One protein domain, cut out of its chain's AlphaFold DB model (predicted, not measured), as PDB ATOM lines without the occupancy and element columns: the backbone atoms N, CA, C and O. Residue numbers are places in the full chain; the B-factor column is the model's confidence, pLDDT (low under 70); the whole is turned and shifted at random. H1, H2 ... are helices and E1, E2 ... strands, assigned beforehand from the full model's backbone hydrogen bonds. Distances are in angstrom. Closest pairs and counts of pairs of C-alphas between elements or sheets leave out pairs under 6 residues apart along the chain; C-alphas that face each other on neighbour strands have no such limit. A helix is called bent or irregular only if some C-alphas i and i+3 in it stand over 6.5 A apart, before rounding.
ATOM      1  N   CYS A  74     236.823 164.662 273.270       84.56
ATOM      2  CA  CYS A  74     235.569 164.980 272.615       84.56
ATOM      3  C   CYS A  74     235.245 163.851 271.646       84.56
ATOM      4  O   CYS A  74     235.841 163.761 270.578       84.56
ATOM      5  N   ASP A  75     234.313 162.998 272.047       80.94
ATOM      6  CA  ASP A  75     233.737 161.979 271.187       80.94
ATOM      7  C   ASP A  75     232.371 162.485 270.714       80.94
ATOM      8  O   ASP A  75     231.450 162.667 271.517       80.94
ATOM      9  N   ALA A  76     232.274 162.831 269.431       70.81
ATOM     10  CA  ALA A  76     231.046 163.363 268.849       70.81
ATOM     11  C   ALA A  76     229.946 162.297 268.772       70.81
ATOM     12  O   ALA A  76     228.766 162.634 268.882       70.81
ATOM     13  N   ASP A  77     230.346 161.029 268.659       75.25
ATOM     14  CA  ASP A  77     229.440 159.890 268.559       75.25
ATOM     15  C   ASP A  77     228.824 159.521 269.923       75.25
ATOM     16  O   ASP A  77     227.841 158.785 269.974       75.25
ATOM     17  N   ASP A  78     229.339 160.081 271.028       85.12
ATOM     18  CA  ASP A  78     228.854 159.860 272.401       85.12
ATOM     19  C   ASP A  78     227.796 160.894 272.846       85.12
ATOM     20  O   ASP A  78     227.405 160.919 274.014       85.12
ATOM     21  N   MET A  79     227.331 161.785 271.959       86.19
ATOM     22  CA  MET A  79     226.354 162.827 272.302       86.19
ATOM     23  C   MET A  79     224.950 162.552 271.762       86.19
ATOM     24  O   MET A  79     224.753 162.282 270.582       86.19
ATOM     25  N   ALA A  80     223.942 162.730 272.617       87.75
ATOM     26  CA  ALA A  80     222.536 162.594 272.255       87.75
ATOM     27  C   ALA A  80     221.687 163.758 272.805       87.75
ATOM     28  O   ALA A  80     221.995 164.314 273.868       87.75
ATOM     29  N   PRO A  81     220.628 164.175 272.080       91.69
ATOM     30  CA  PRO A  81     219.776 165.276 272.505       91.69
ATOM     31  C   PRO A  81     218.835 164.834 273.630       91.69
ATOM     32  O   PRO A  81     218.208 163.779 273.567       91.69
ATOM     33  N   CYS A  82     218.689 165.678 274.648       93.69
ATOM     34  CA  CYS A  82     217.674 165.503 275.680       93.69
ATOM     35  C   CYS A  82     216.266 165.653 275.085       93.69
ATOM     36  O   CYS A  82     215.960 166.667 274.456       93.69
ATOM     37  N   GLU A  83     215.377 164.693 275.353       92.25
ATOM     38  CA  GLU A  83     214.003 164.685 274.826       92.25
ATOM     39  C   GLU A  83     213.169 165.909 275.259       92.25
ATOM     40  O   GLU A  83     212.245 166.318 274.556       92.25
ATOM     41  N   TYR A  84     213.529 166.545 276.382       92.69
ATOM     42  CA  TYR A  84     212.789 167.671 276.954       92.69
ATOM     43  C   TYR A  84     213.318 169.046 276.524       92.69
ATOM     44  O   TYR A  84     212.522 169.927 276.194       92.69
ATOM     45  N   CYS A  85     214.637 169.271 276.568       90.81
ATOM     46  CA  CYS A  85     215.238 170.580 276.267       90.81
ATOM     47  C   CYS A  85     215.981 170.642 274.932       90.81
ATOM     48  O   CYS A  85     216.339 171.737 274.522       90.81
ATOM     49  N   GLN A  86     216.201 169.513 274.248       90.44
ATOM     50  CA  GLN A  86     216.944 169.416 272.982       90.44
ATOM     51  C   GLN A  86     218.439 169.791 273.065       90.44
ATOM     52  O   GLN A  86     219.134 169.768 272.052       90.44
ATOM     53  N   CYS A  87     218.974 170.098 274.254       89.50
ATOM     54  CA  CYS A  87     220.417 170.253 274.450       89.50
ATOM     55  C   CYS A  87     221.129 168.903 274.283       89.50
ATOM     56  O   CYS A  87     220.575 167.861 274.644       89.50
ATOM     57  N   LEU A  88     222.364 168.930 273.783       89.31
ATOM     58  CA  LEU A  88     223.181 167.727 273.614       89.31
ATOM     59  C   LEU A  88     223.976 167.428 274.883       89.31
ATOM     60  O   LEU A  88     224.644 168.310 275.428       89.31
ATOM     61  N   TYR A  89     223.922 166.170 275.312       89.06
ATOM     62  CA  TYR A  89     224.658 165.644 276.458       89.06
ATOM     63  C   TYR A  89     225.373 164.359 276.076       89.06
ATOM     64  O   TYR A  89     224.929 163.650 275.174       89.06
ATOM     65  N   ARG A  90     226.451 164.032 276.794       88.31
ATOM     66  CA  ARG A  90     227.096 162.723 276.657       88.31
ATOM     67  C   ARG A  90     226.167 161.615 277.156       88.31
ATOM     68  O   ARG A  90     225.419 161.858 278.107       88.31
ATOM     69  N   PHE A  91     226.229 160.409 276.589       89.38
ATOM     70  CA  PHE A  91     225.308 159.317 276.945       89.38
ATOM     71  C   PHE A  91     225.267 159.034 278.453       89.38
ATOM     72  O   PHE A  91     224.184 158.880 279.018       89.38
ATOM     73  N   TYR A  92     226.416 159.060 279.134       89.88
ATOM     74  CA  TYR A  92     226.482 158.833 280.583       89.88
ATOM     75  C   TYR A  92     225.857 159.959 281.429       89.88
ATOM     76  O   TYR A  92     225.527 159.732 282.589       89.88
ATOM     77  N   GLN A  93     225.684 161.165 280.871       91.12
ATOM     78  CA  GLN A  93     225.047 162.315 281.535       91.12
ATOM     79  C   GLN A  93     223.563 162.443 281.181       91.12
ATOM     80  O   GLN A  93     222.813 163.131 281.878       91.12
ATOM     81  N   LEU A  94     223.137 161.818 280.079       93.06
ATOM     82  CA  LEU A  94     221.817 162.031 279.502       93.06
ATOM     83  C   LEU A  94     220.694 161.559 280.430       93.06
ATOM     84  O   LEU A  94     219.712 162.282 280.585       93.06
ATOM     85  N   ASP A  95     220.820 160.388 281.062       92.38
ATOM     86  CA  ASP A  95     219.771 159.854 281.948       92.38
ATOM     87  C   ASP A  95     219.567 160.737 283.192       92.38
ATOM     88  O   ASP A  95     218.447 161.158 283.493       92.38
ATOM     89  N   GLU A  96     220.655 161.111 283.871       94.38
ATOM     90  CA  GLU A  96     220.600 162.005 285.033       94.38
ATOM     91  C   GLU A  96     220.009 163.373 284.662       94.38
ATOM     92  O   GLU A  96     219.084 163.859 285.324       94.38
ATOM     93  N   HIS A  97     220.471 163.964 283.554       94.56
ATOM     94  CA  HIS A  97     219.935 165.230 283.074       94.56
ATOM     95  C   HIS A  97     218.453 165.120 282.701       94.56
ATOM     96  O   HIS A  97     217.677 166.010 283.042       94.56
ATOM     97  N   SER A  98     218.030 164.048 282.030       94.75
ATOM     98  CA  SER A  98     216.646 163.888 281.564       94.75
ATOM     99  C   SER A  98     215.671 163.786 282.739       94.75
ATOM    100  O   SER A  98     214.606 164.410 282.710       94.75
ATOM    101  N   ARG A  99     216.061 163.103 283.826       94.44
ATOM    102  CA  ARG A  99     215.292 163.063 285.084       94.44
ATOM    103  C   ARG A  99     215.121 164.450 285.699       94.44
ATOM    104  O   ARG A  99     214.024 164.783 286.142       94.44
ATOM    105  N   TYR A 100     216.172 165.269 285.705       95.38
ATOM    106  CA  TYR A 100     216.091 166.654 286.174       95.38
ATOM    107  C   TYR A 100     215.241 167.527 285.235       95.38
ATOM    108  O   TYR A 100     214.330 168.230 285.672       95.38
ATOM    109  N   CYS A 101     215.494 167.436 283.930       93.94
ATOM    110  CA  CYS A 101     214.887 168.265 282.893       93.94
ATOM    111  C   CYS A 101     213.372 168.034 282.756       93.94
ATOM    112  O   CYS A 101     212.613 168.949 282.430       93.94
ATOM    113  N   ARG A 102     212.901 166.824 283.077       95.06
ATOM    114  CA  ARG A 102     211.471 166.505 283.151       95.06
ATOM    115  C   ARG A 102     210.722 167.333 284.202       95.06
ATOM    116  O   ARG A 102     209.540 167.608 284.007       95.06
ATOM    117  N   ASN A 103     211.394 167.728 285.285       95.31
ATOM    118  CA  ASN A 103     210.779 168.380 286.445       95.31
ATOM    119  C   ASN A 103     210.845 169.917 286.413       95.31
ATOM    120  O   ASN A 103     210.254 170.563 287.276       95.31
ATOM    121  N   ILE A 104     211.546 170.510 285.445       94.81
ATOM    122  CA  ILE A 104     211.635 171.970 285.287       94.81
ATOM    123  C   ILE A 104     210.596 172.496 284.290       94.81
ATOM    124  O   ILE A 104     210.104 171.768 283.424       94.81
ATOM    125  N   SER A 105     210.245 173.778 284.415       95.12
ATOM    126  CA  SER A 105     209.195 174.385 283.592       95.12
ATOM    127  C   SER A 105     209.599 174.480 282.120       95.12
ATOM    128  O   SER A 105     210.780 174.544 281.774       95.12
ATOM    129  N   GLU A 106     208.615 174.542 281.221       89.94
ATOM    130  CA  GLU A 106     208.885 174.689 279.788       89.94
ATOM    131  C   GLU A 106     209.721 175.940 279.478       89.94
ATOM    132  O   GLU A 106     210.668 175.866 278.700       89.94
ATOM    133  N   GLN A 107     209.433 177.061 280.143       87.81
ATOM    134  CA  GLN A 107     210.196 178.298 279.989       87.81
ATOM    135  C   GLN A 107     211.660 178.122 280.419       87.81
ATOM    136  O   GLN A 107     212.562 178.614 279.744       87.81
ATOM    137  N   GLN A 108     211.910 177.384 281.505       89.19
ATOM    138  CA  GLN A 108     213.267 177.066 281.955       89.19
ATOM    139  C   GLN A 108     213.995 176.160 280.956       89.19
ATOM    140  O   GLN A 108     215.165 176.399 280.674       89.19
ATOM    141  N   ARG A 109     213.310 175.174 280.359       91.31
ATOM    142  CA  ARG A 109     213.888 174.323 279.301       91.31
ATOM    143  C   ARG A 109     214.246 175.115 278.051       91.31
ATOM    144  O   ARG A 109     215.320 174.921 277.492       91.31
ATOM    145  N   GLN A 110     213.364 176.019 277.626       87.81
ATOM    146  CA  GLN A 110     213.611 176.892 276.479       87.81
ATOM    147  C   GLN A 110     214.798 177.825 276.733       87.81
ATOM    148  O   GLN A 110     215.642 177.984 275.854       87.81
ATOM    149  N   GLN A 111     214.896 178.402 277.934       89.25
ATOM    150  CA  GLN A 111     216.035 179.241 278.298       89.25
ATOM    151  C   GLN A 111     217.337 178.433 278.352       89.25
ATOM    152  O   GLN A 111     218.321 178.855 277.758       89.25
ATOM    153  N   ALA A 112     217.320 177.237 278.950       89.44
ATOM    154  CA  ALA A 112     218.480 176.347 278.982       89.44
ATOM    155  C   ALA A 112     218.969 175.971 277.572       89.44
ATOM    156  O   ALA A 112     220.172 175.903 277.337       89.44
ATOM    157  N   PHE A 113     218.048 175.771 276.624       92.12
ATOM    158  CA  PHE A 113     218.393 175.529 275.224       92.12
ATOM    159  C   PHE A 113     219.013 176.756 274.548       92.12
ATOM    160  O   PHE A 113     220.010 176.628 273.843       92.12
ATOM    161  N   ILE A 114     218.473 177.954 274.790       88.69
ATOM    162  CA  ILE A 114     219.051 179.207 274.280       88.69
ATOM    163  C   ILE A 114     220.467 179.405 274.827       88.69
ATOM    164  O   ILE A 114     221.386 179.663 274.052       88.69
ATOM    165  N   ASP A 115     220.654 179.231 276.133       89.06
ATOM    166  CA  ASP A 115     221.951 179.382 276.794       89.06
ATOM    167  C   ASP A 115     222.953 178.335 276.287       89.06
ATOM    168  O   ASP A 115     224.118 178.655 276.034       89.06
ATOM    169  N   PHE A 116     222.493 177.100 276.052       92.12
ATOM    170  CA  PHE A 116     223.290 176.061 275.408       92.12
ATOM    171  C   PHE A 116     223.753 176.506 274.020       92.12
ATOM    172  O   PHE A 116     224.957 176.513 273.780       92.12
ATOM    173  N   ILE A 117     222.847 176.933 273.135       91.12
ATOM    174  CA  ILE A 117     223.212 177.378 271.782       91.12
ATOM    175  C   ILE A 117     224.200 178.541 271.855       91.12
ATOM    176  O   ILE A 117     225.264 178.452 271.253       91.12
ATOM    177  N   LEU A 118     223.918 179.575 272.655       85.62
ATOM    178  CA  LEU A 118     224.817 180.715 272.859       85.62
ATOM    179  C   LEU A 118     226.225 180.291 273.289       85.62
ATOM    180  O   LEU A 118     227.213 180.829 272.794       85.62
ATOM    181  N   SER A 119     226.333 179.286 274.162       85.38
ATOM    182  CA  SER A 119     227.629 178.764 274.605       85.38
ATOM    183  C   SER A 119     228.437 178.081 273.493       85.38
ATOM    184  O   SER A 119     229.639 177.882 273.660       85.38
ATOM    185  N   LYS A 120     227.803 177.724 272.372       88.31
ATOM    186  CA  LYS A 120     228.407 176.972 271.264       88.31
ATOM    187  C   LYS A 120     228.595 177.785 269.986       88.31
ATOM    188  O   LYS A 120     229.070 177.216 269.010       88.31
ATOM    189  N   LEU A 121     228.241 179.072 269.967       83.69
ATOM    190  CA  LEU A 121     228.351 179.932 268.783       83.69
ATOM    191  C   LEU A 121     229.753 180.521 268.591       83.69
ATOM    192  O   LEU A 121     230.481 180.783 269.547       83.69
ATOM    193  N   LYS A 122     230.103 180.769 267.324       80.25
ATOM    194  CA  LYS A 122     231.358 181.420 266.907       80.25
ATOM    195  C   LYS A 122     231.454 182.883 267.333       80.25
ATOM    196  O   LYS A 122     232.553 183.373 267.584       80.25
ATOM    197  N   TYR A 123     230.311 183.563 267.335       77.25
ATOM    198  CA  TYR A 123     230.157 184.997 267.563       77.25
ATOM    199  C   TYR A 123     229.177 185.237 268.718       77.25
ATOM    200  O   TYR A 123     228.306 184.392 268.949       77.25
ATOM    201  N   PRO A 124     229.277 186.375 269.423       70.50
ATOM    202  CA  PRO A 124     228.309 186.744 270.447       70.50
ATOM    203  C   PRO A 124     226.949 187.047 269.820       70.50
ATOM    204  O   PRO A 124     226.799 187.980 269.033       70.50
ATOM    205  N   PHE A 125     225.941 186.274 270.207       78.50
ATOM    206  CA  PHE A 125     224.540 186.594 269.954       78.50
ATOM    207  C   PHE A 125     223.856 186.937 271.275       78.50
ATOM    208  O   PHE A 125     224.267 186.486 272.344       78.50
ATOM    209  N   THR A 126     222.783 187.721 271.217       80.25
ATOM    210  CA  THR A 126     221.931 187.930 272.388       80.25
ATOM    211  C   THR A 126     220.935 186.774 272.536       80.25
ATOM    212  O   THR A 126     220.515 186.178 271.535       80.25
ATOM    213  N   PRO A 127     220.467 186.477 273.765       80.75
ATOM    214  CA  PRO A 127     219.390 185.510 273.978       80.75
ATOM    215  C   PRO A 127     218.140 185.800 273.145       80.75
ATOM    216  O   PRO A 127     217.459 184.874 272.711       80.75
ATOM    217  N   ILE A 128     217.853 187.079 272.880       75.88
ATOM    218  CA  ILE A 128     216.704 187.507 272.076       75.88
ATOM    219  C   ILE A 128     216.889 187.109 270.607       75.88
ATOM    220  O   ILE A 128     215.972 186.542 270.014       75.88
ATOM    221  N   GLN A 129     218.074 187.341 270.030       80.56
ATOM    222  CA  GLN A 129     218.375 186.968 268.642       80.56
ATOM    223  C   GLN A 129     218.260 185.453 268.427       80.56
ATOM    224  O   GLN A 129     217.645 185.002 267.458       80.56
ATOM    225  N   VAL A 130     218.801 184.661 269.357       84.88
ATOM    226  CA  VAL A 130     218.729 183.194 269.290       84.88
ATOM    227  C   VAL A 130     217.298 182.698 269.497       84.88
ATOM    228  O   VAL A 130     216.844 181.827 268.753       84.88
ATOM    229  N   ARG A 131     216.550 183.279 270.446       84.19
ATOM    230  CA  ARG A 131     215.134 182.946 270.672       84.19
ATOM    231  C   ARG A 131     214.298 183.178 269.416       84.19
ATOM    232  O   ARG A 131     213.582 182.274 268.994       84.19
ATOM    233  N   PHE A 132     214.456 184.340 268.788       78.75
ATOM    234  CA  PHE A 132     213.758 184.679 267.551       78.75
ATOM    235  C   PHE A 132     214.078 183.688 266.422       78.75
ATOM    236  O   PHE A 132     213.179 183.204 265.730       78.75
ATOM    237  N   TYR A 133     215.354 183.320 266.264       83.62
ATOM    238  CA  TYR A 133     215.760 182.314 265.285       83.62
ATOM    239  C   TYR A 133     215.091 180.953 265.548       83.62
ATOM    240  O   TYR A 133     214.527 180.358 264.626       83.62
ATOM    241  N   ILE A 134     215.103 180.475 266.798       83.81
ATOM    242  CA  ILE A 134     214.500 179.192 267.202       83.81
ATOM    243  C   ILE A 134     212.995 179.172 266.934       83.81
ATOM    244  O   ILE A 134     212.486 178.217 266.343       83.81
ATOM    245  N   GLU A 135     212.280 180.218 267.348       81.56
ATOM    246  CA  GLU A 135     210.834 180.338 267.142       81.56
ATOM    247  C   GLU A 135     210.476 180.257 265.656       81.56
ATOM    248  O   GLU A 135     209.532 179.564 265.271       81.56
ATOM    249  N   ARG A 136     211.292 180.863 264.794       76.75
ATOM    250  CA  ARG A 136     211.081 180.815 263.351       76.75
ATOM    251  C   ARG A 136     211.370 179.447 262.734       76.75
ATOM    252  O   ARG A 136     210.638 179.013 261.843       76.75
ATOM    253  N   GLN A 137     212.405 178.737 263.186       81.00
ATOM    254  CA  GLN A 137     212.639 177.360 262.727       81.00
ATOM    255  C   GLN A 137     211.463 176.447 263.108       81.00
ATOM    256  O   GLN A 137     211.031 175.634 262.287       81.00
ATOM    257  N   ARG A 138     210.880 176.647 264.302       80.25
ATOM    258  CA  ARG A 138     209.663 175.942 264.742       80.25
ATOM    259  C   ARG A 138     208.458 176.262 263.854       80.25
ATOM    260  O   ARG A 138     207.757 175.340 263.445       80.25
ATOM    261  N   GLN A 139     208.243 177.531 263.499       76.50
ATOM    262  CA  GLN A 139     207.175 177.938 262.569       76.50
ATOM    263  C   GLN A 139     207.327 177.284 261.187       76.50
ATOM    264  O   GLN A 139     206.348 176.822 260.606       76.50
ATOM    265  N   ASN A 140     208.565 177.152 260.706       76.94
ATOM    266  CA  ASN A 140     208.884 176.472 259.449       76.94
ATOM    267  C   ASN A 140     208.881 174.933 259.555       76.94
ATOM    268  O   ASN A 140     209.291 174.264 258.607       76.94
ATOM    269  N   ARG A 141     208.450 174.364 260.695       79.00
ATOM    270  CA  ARG A 141     208.429 172.918 260.988       79.00
ATOM    271  C   ARG A 141     209.777 172.221 260.761       79.00
ATOM    272  O   ARG A 141     209.821 171.037 260.431       79.00
ATOM    273  N   ARG A 142     210.884 172.949 260.920       76.81
ATOM    274  CA  ARG A 142     212.230 172.386 260.805       76.81
ATOM    275  C   ARG A 142     212.640 171.762 262.133       76.81
ATOM    276  O   ARG A 142     212.374 172.318 263.197       76.81
ATOM    277  N   VAL A 143     213.301 170.609 262.059       78.25
ATOM    278  CA  VAL A 143     213.901 169.956 263.228       78.25
ATOM    279  C   VAL A 143     215.034 170.841 263.751       78.25
ATOM    280  O   VAL A 143     215.893 171.273 262.979       78.25
ATOM    281  N   LEU A 144     215.014 171.126 265.054       80.81
ATOM    282  CA  LEU A 144     216.043 171.905 265.742       80.81
ATOM    283  C   LEU A 144     217.246 171.003 266.028       80.81
ATOM    284  O   LEU A 144     217.344 170.418 267.099       80.81
ATOM    285  N   ASP A 145     218.132 170.862 265.048       85.56
ATOM    286  CA  ASP A 145     219.421 170.190 265.218       85.56
ATOM    287  C   ASP A 145     220.466 171.213 265.698       85.56
ATOM    288  O   ASP A 145     220.793 172.134 264.937       85.56
ATOM    289  N   PRO A 146     220.990 171.098 266.934       86.12
ATOM    290  CA  PRO A 146     221.902 172.090 267.493       86.12
ATOM    291  C   PRO A 146     223.175 172.301 266.670       86.12
ATOM    292  O   PRO A 146     223.655 173.431 266.613       86.12
ATOM    293  N   HIS A 147     223.691 171.267 265.992       83.75
ATOM    294  CA  HIS A 147     224.871 171.405 265.130       83.75
ATOM    295  C   HIS A 147     224.555 172.307 263.935       83.75
ATOM    296  O   HIS A 147     225.196 173.337 263.743       83.75
ATOM    297  N   LYS A 148     223.468 172.005 263.212       83.94
ATOM    298  CA  LYS A 148     223.013 172.820 262.072       83.94
ATOM    299  C   LYS A 148     222.690 174.249 262.481       83.94
ATOM    300  O   LYS A 148     222.933 175.174 261.715       83.94
ATOM    301  N   MET A 149     222.123 174.447 263.669       84.38
ATOM    302  CA  MET A 149     221.842 175.788 264.175       84.38
ATOM    303  C   MET A 149     223.125 176.580 264.419       84.38
ATOM    304  O   MET A 149     223.197 177.743 264.028       84.38
ATOM    305  N   VAL A 150     224.120 175.959 265.057       84.38
ATOM    306  CA  VAL A 150     225.414 176.590 265.324       84.38
ATOM    307  C   VAL A 150     226.139 176.924 264.023       84.38
ATOM    308  O   VAL A 150     226.626 178.045 263.895       84.38
ATOM    309  N   ASP A 151     226.140 176.017 263.045       81.06
ATOM    310  CA  ASP A 151     226.761 176.245 261.736       81.06
ATOM    311  C   ASP A 151     226.088 177.398 260.987       81.06
ATOM    312  O   ASP A 151     226.747 178.355 260.580       81.06
ATOM    313  N   VAL A 152     224.756 177.376 260.889       80.31
ATOM    314  CA  VAL A 152     223.989 178.429 260.213       80.31
ATOM    315  C   VAL A 152     224.208 179.788 260.887       80.31
ATOM    316  O   VAL A 152     224.439 180.791 260.214       80.31
ATOM    317  N   LEU A 153     224.173 179.850 262.220       79.62
ATOM    318  CA  LEU A 153     224.412 181.093 262.960       79.62
ATOM    319  C   LEU A 153     225.873 181.567 262.858       79.62
ATOM    320  O   LEU A 153     226.125 182.776 262.859       79.62
ATOM    321  N   ALA A 154     226.834 180.650 262.722       77.94
ATOM    322  CA  ALA A 154     228.235 180.980 262.477       77.94
ATOM    323  C   ALA A 154     228.462 181.548 261.068       77.94
ATOM    324  O   ALA A 154     229.243 182.490 260.920       77.94
ATOM    325  N   GLU A 155     227.763 181.039 260.053       73.62
ATOM    326  CA  GLU A 155     227.750 181.640 258.715       73.62
ATOM    327  C   GLU A 155     227.149 183.050 258.763       73.62
ATOM    328  O   GLU A 155     227.756 183.994 258.260       73.62
ATOM    329  N   PHE A 156     226.016 183.241 259.452       65.31
ATOM    330  CA  PHE A 156     225.365 184.552 259.571       65.31
ATOM    331  C   PHE A 156     226.224 185.610 260.275       65.31
ATOM    332  O   PHE A 156     226.291 186.750 259.809       65.31
ATOM    333  N   GLY A 157     226.912 185.254 261.363       60.00
ATOM    334  CA  GLY A 157     227.799 186.186 262.070       60.00
ATOM    335  C   GLY A 157     229.022 186.623 261.249       60.00
ATOM    336  O   GLY A 157     229.600 187.676 261.517       60.00
ATOM    337  N   ALA A 158     229.400 185.877 260.203       51.81
ATOM    338  CA  ALA A 158     230.467 186.279 259.286       51.81
ATOM    339  C   ALA A 158     230.045 187.428 258.346       51.81
ATOM    340  O   ALA A 158     230.894 188.219 257.935       51.81
ATOM    341  N   PHE A 159     228.746 187.562 258.047       45.28
ATOM    342  CA  PHE A 159     228.209 188.600 257.157       45.28
ATOM    343  C   PHE A 159     227.883 189.922 257.872       45.28
ATOM    344  O   PHE A 159     227.916 190.975 257.237       45.28
ATOM    345  N   SER A 160     227.620 189.909 259.185       48.31
ATOM    346  CA  SER A 160     227.227 191.120 259.930       48.31
ATOM    347  C   SER A 160     228.371 192.101 260.203       48.31
ATOM    348  O   SER A 160     228.116 193.221 260.637       48.31
ATOM    349  N   HIS A 161     229.626 191.705 259.970       47.16
ATOM    350  CA  HIS A 161     230.789 192.556 260.231       47.16
ATOM    351  C   HIS A 161     231.252 193.398 259.028       47.16
ATOM    352  O   HIS A 161     232.102 194.254 259.234       47.16
TER     353      HIS A 161
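Overview. This is residues 74 to 161 of the 522 residues of the protein "Hypothetical protein" of Rotaria sp. Silwood2 (UniProt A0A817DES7). H2 lies across the middle, with a small head made of the strand hairpin E1 E2 and H1 at one end and two further helices, H3 and H4, at the other. H3 packs on the later part of H2 at a steep angle, and H4 runs outward to the far tip. The printed part has 88 residues, mostly helix, in the order E1, E2, H1, H2, H3, H4, with a two-stranded antiparallel sheet, E1 - E2. It is compact, with a radius of gyration of the C-alphas of 13.4 A and spans of 41 by 30 by 23 A.

Arrangement. E1, residues 79 to 81, and E2, residues 88 to 90, form an antiparallel hairpin at 139 degrees; N 80 and O 89 are 2.9 A apart, within hydrogen-bond range. H1, residues 91 to 101, is near E2, with 5 pairs of C-alphas within 10 A. H2, residues 106 to 119, is close to but not clearly touching H1; the closest C-alphas, of Cys 101 and Arg 109, are 7.1 A apart. H3, residues 127 to 139, touches H2 with residues 127 to 131 alone, at a steep tilt of 67 degrees, opposite ways; the closest C-alphas, of Ile 114 and Pro 127, are 6.3 A apart. H4, residues 146 to 159, only just touches H2, with 3 pairs of C-alphas within 8 A, the closest being Ile 117 and Val 150 at 6.9 A. H3 and H4 are near each other; H1 is apart from both. Every O i to N i+4 pair is within hydrogen-bond range in H2 and H3, against 5 of 7 in H1 and 9 of 10 in H4.

Along the chain. E1 begins at C-alpha 79 (226.354, 162.827, 272.302); E1 and E2 are 7.0 A long each. H1, 15.0 A, is only just irregular: C-alphas 92 and 95 are 6.9 A apart. H2 measures 19.9 A, H3 18.3 A and H4 20.5 A, ending at C-alpha 159 (228.209, 188.600, 257.157).

Size, cuts and confidence. The C-alphas farthest apart, of Arg 99 and His 161, are 41.6 A apart. The printed part has no cut and no long link. Residues 156 to 161 have pLDDT under 70.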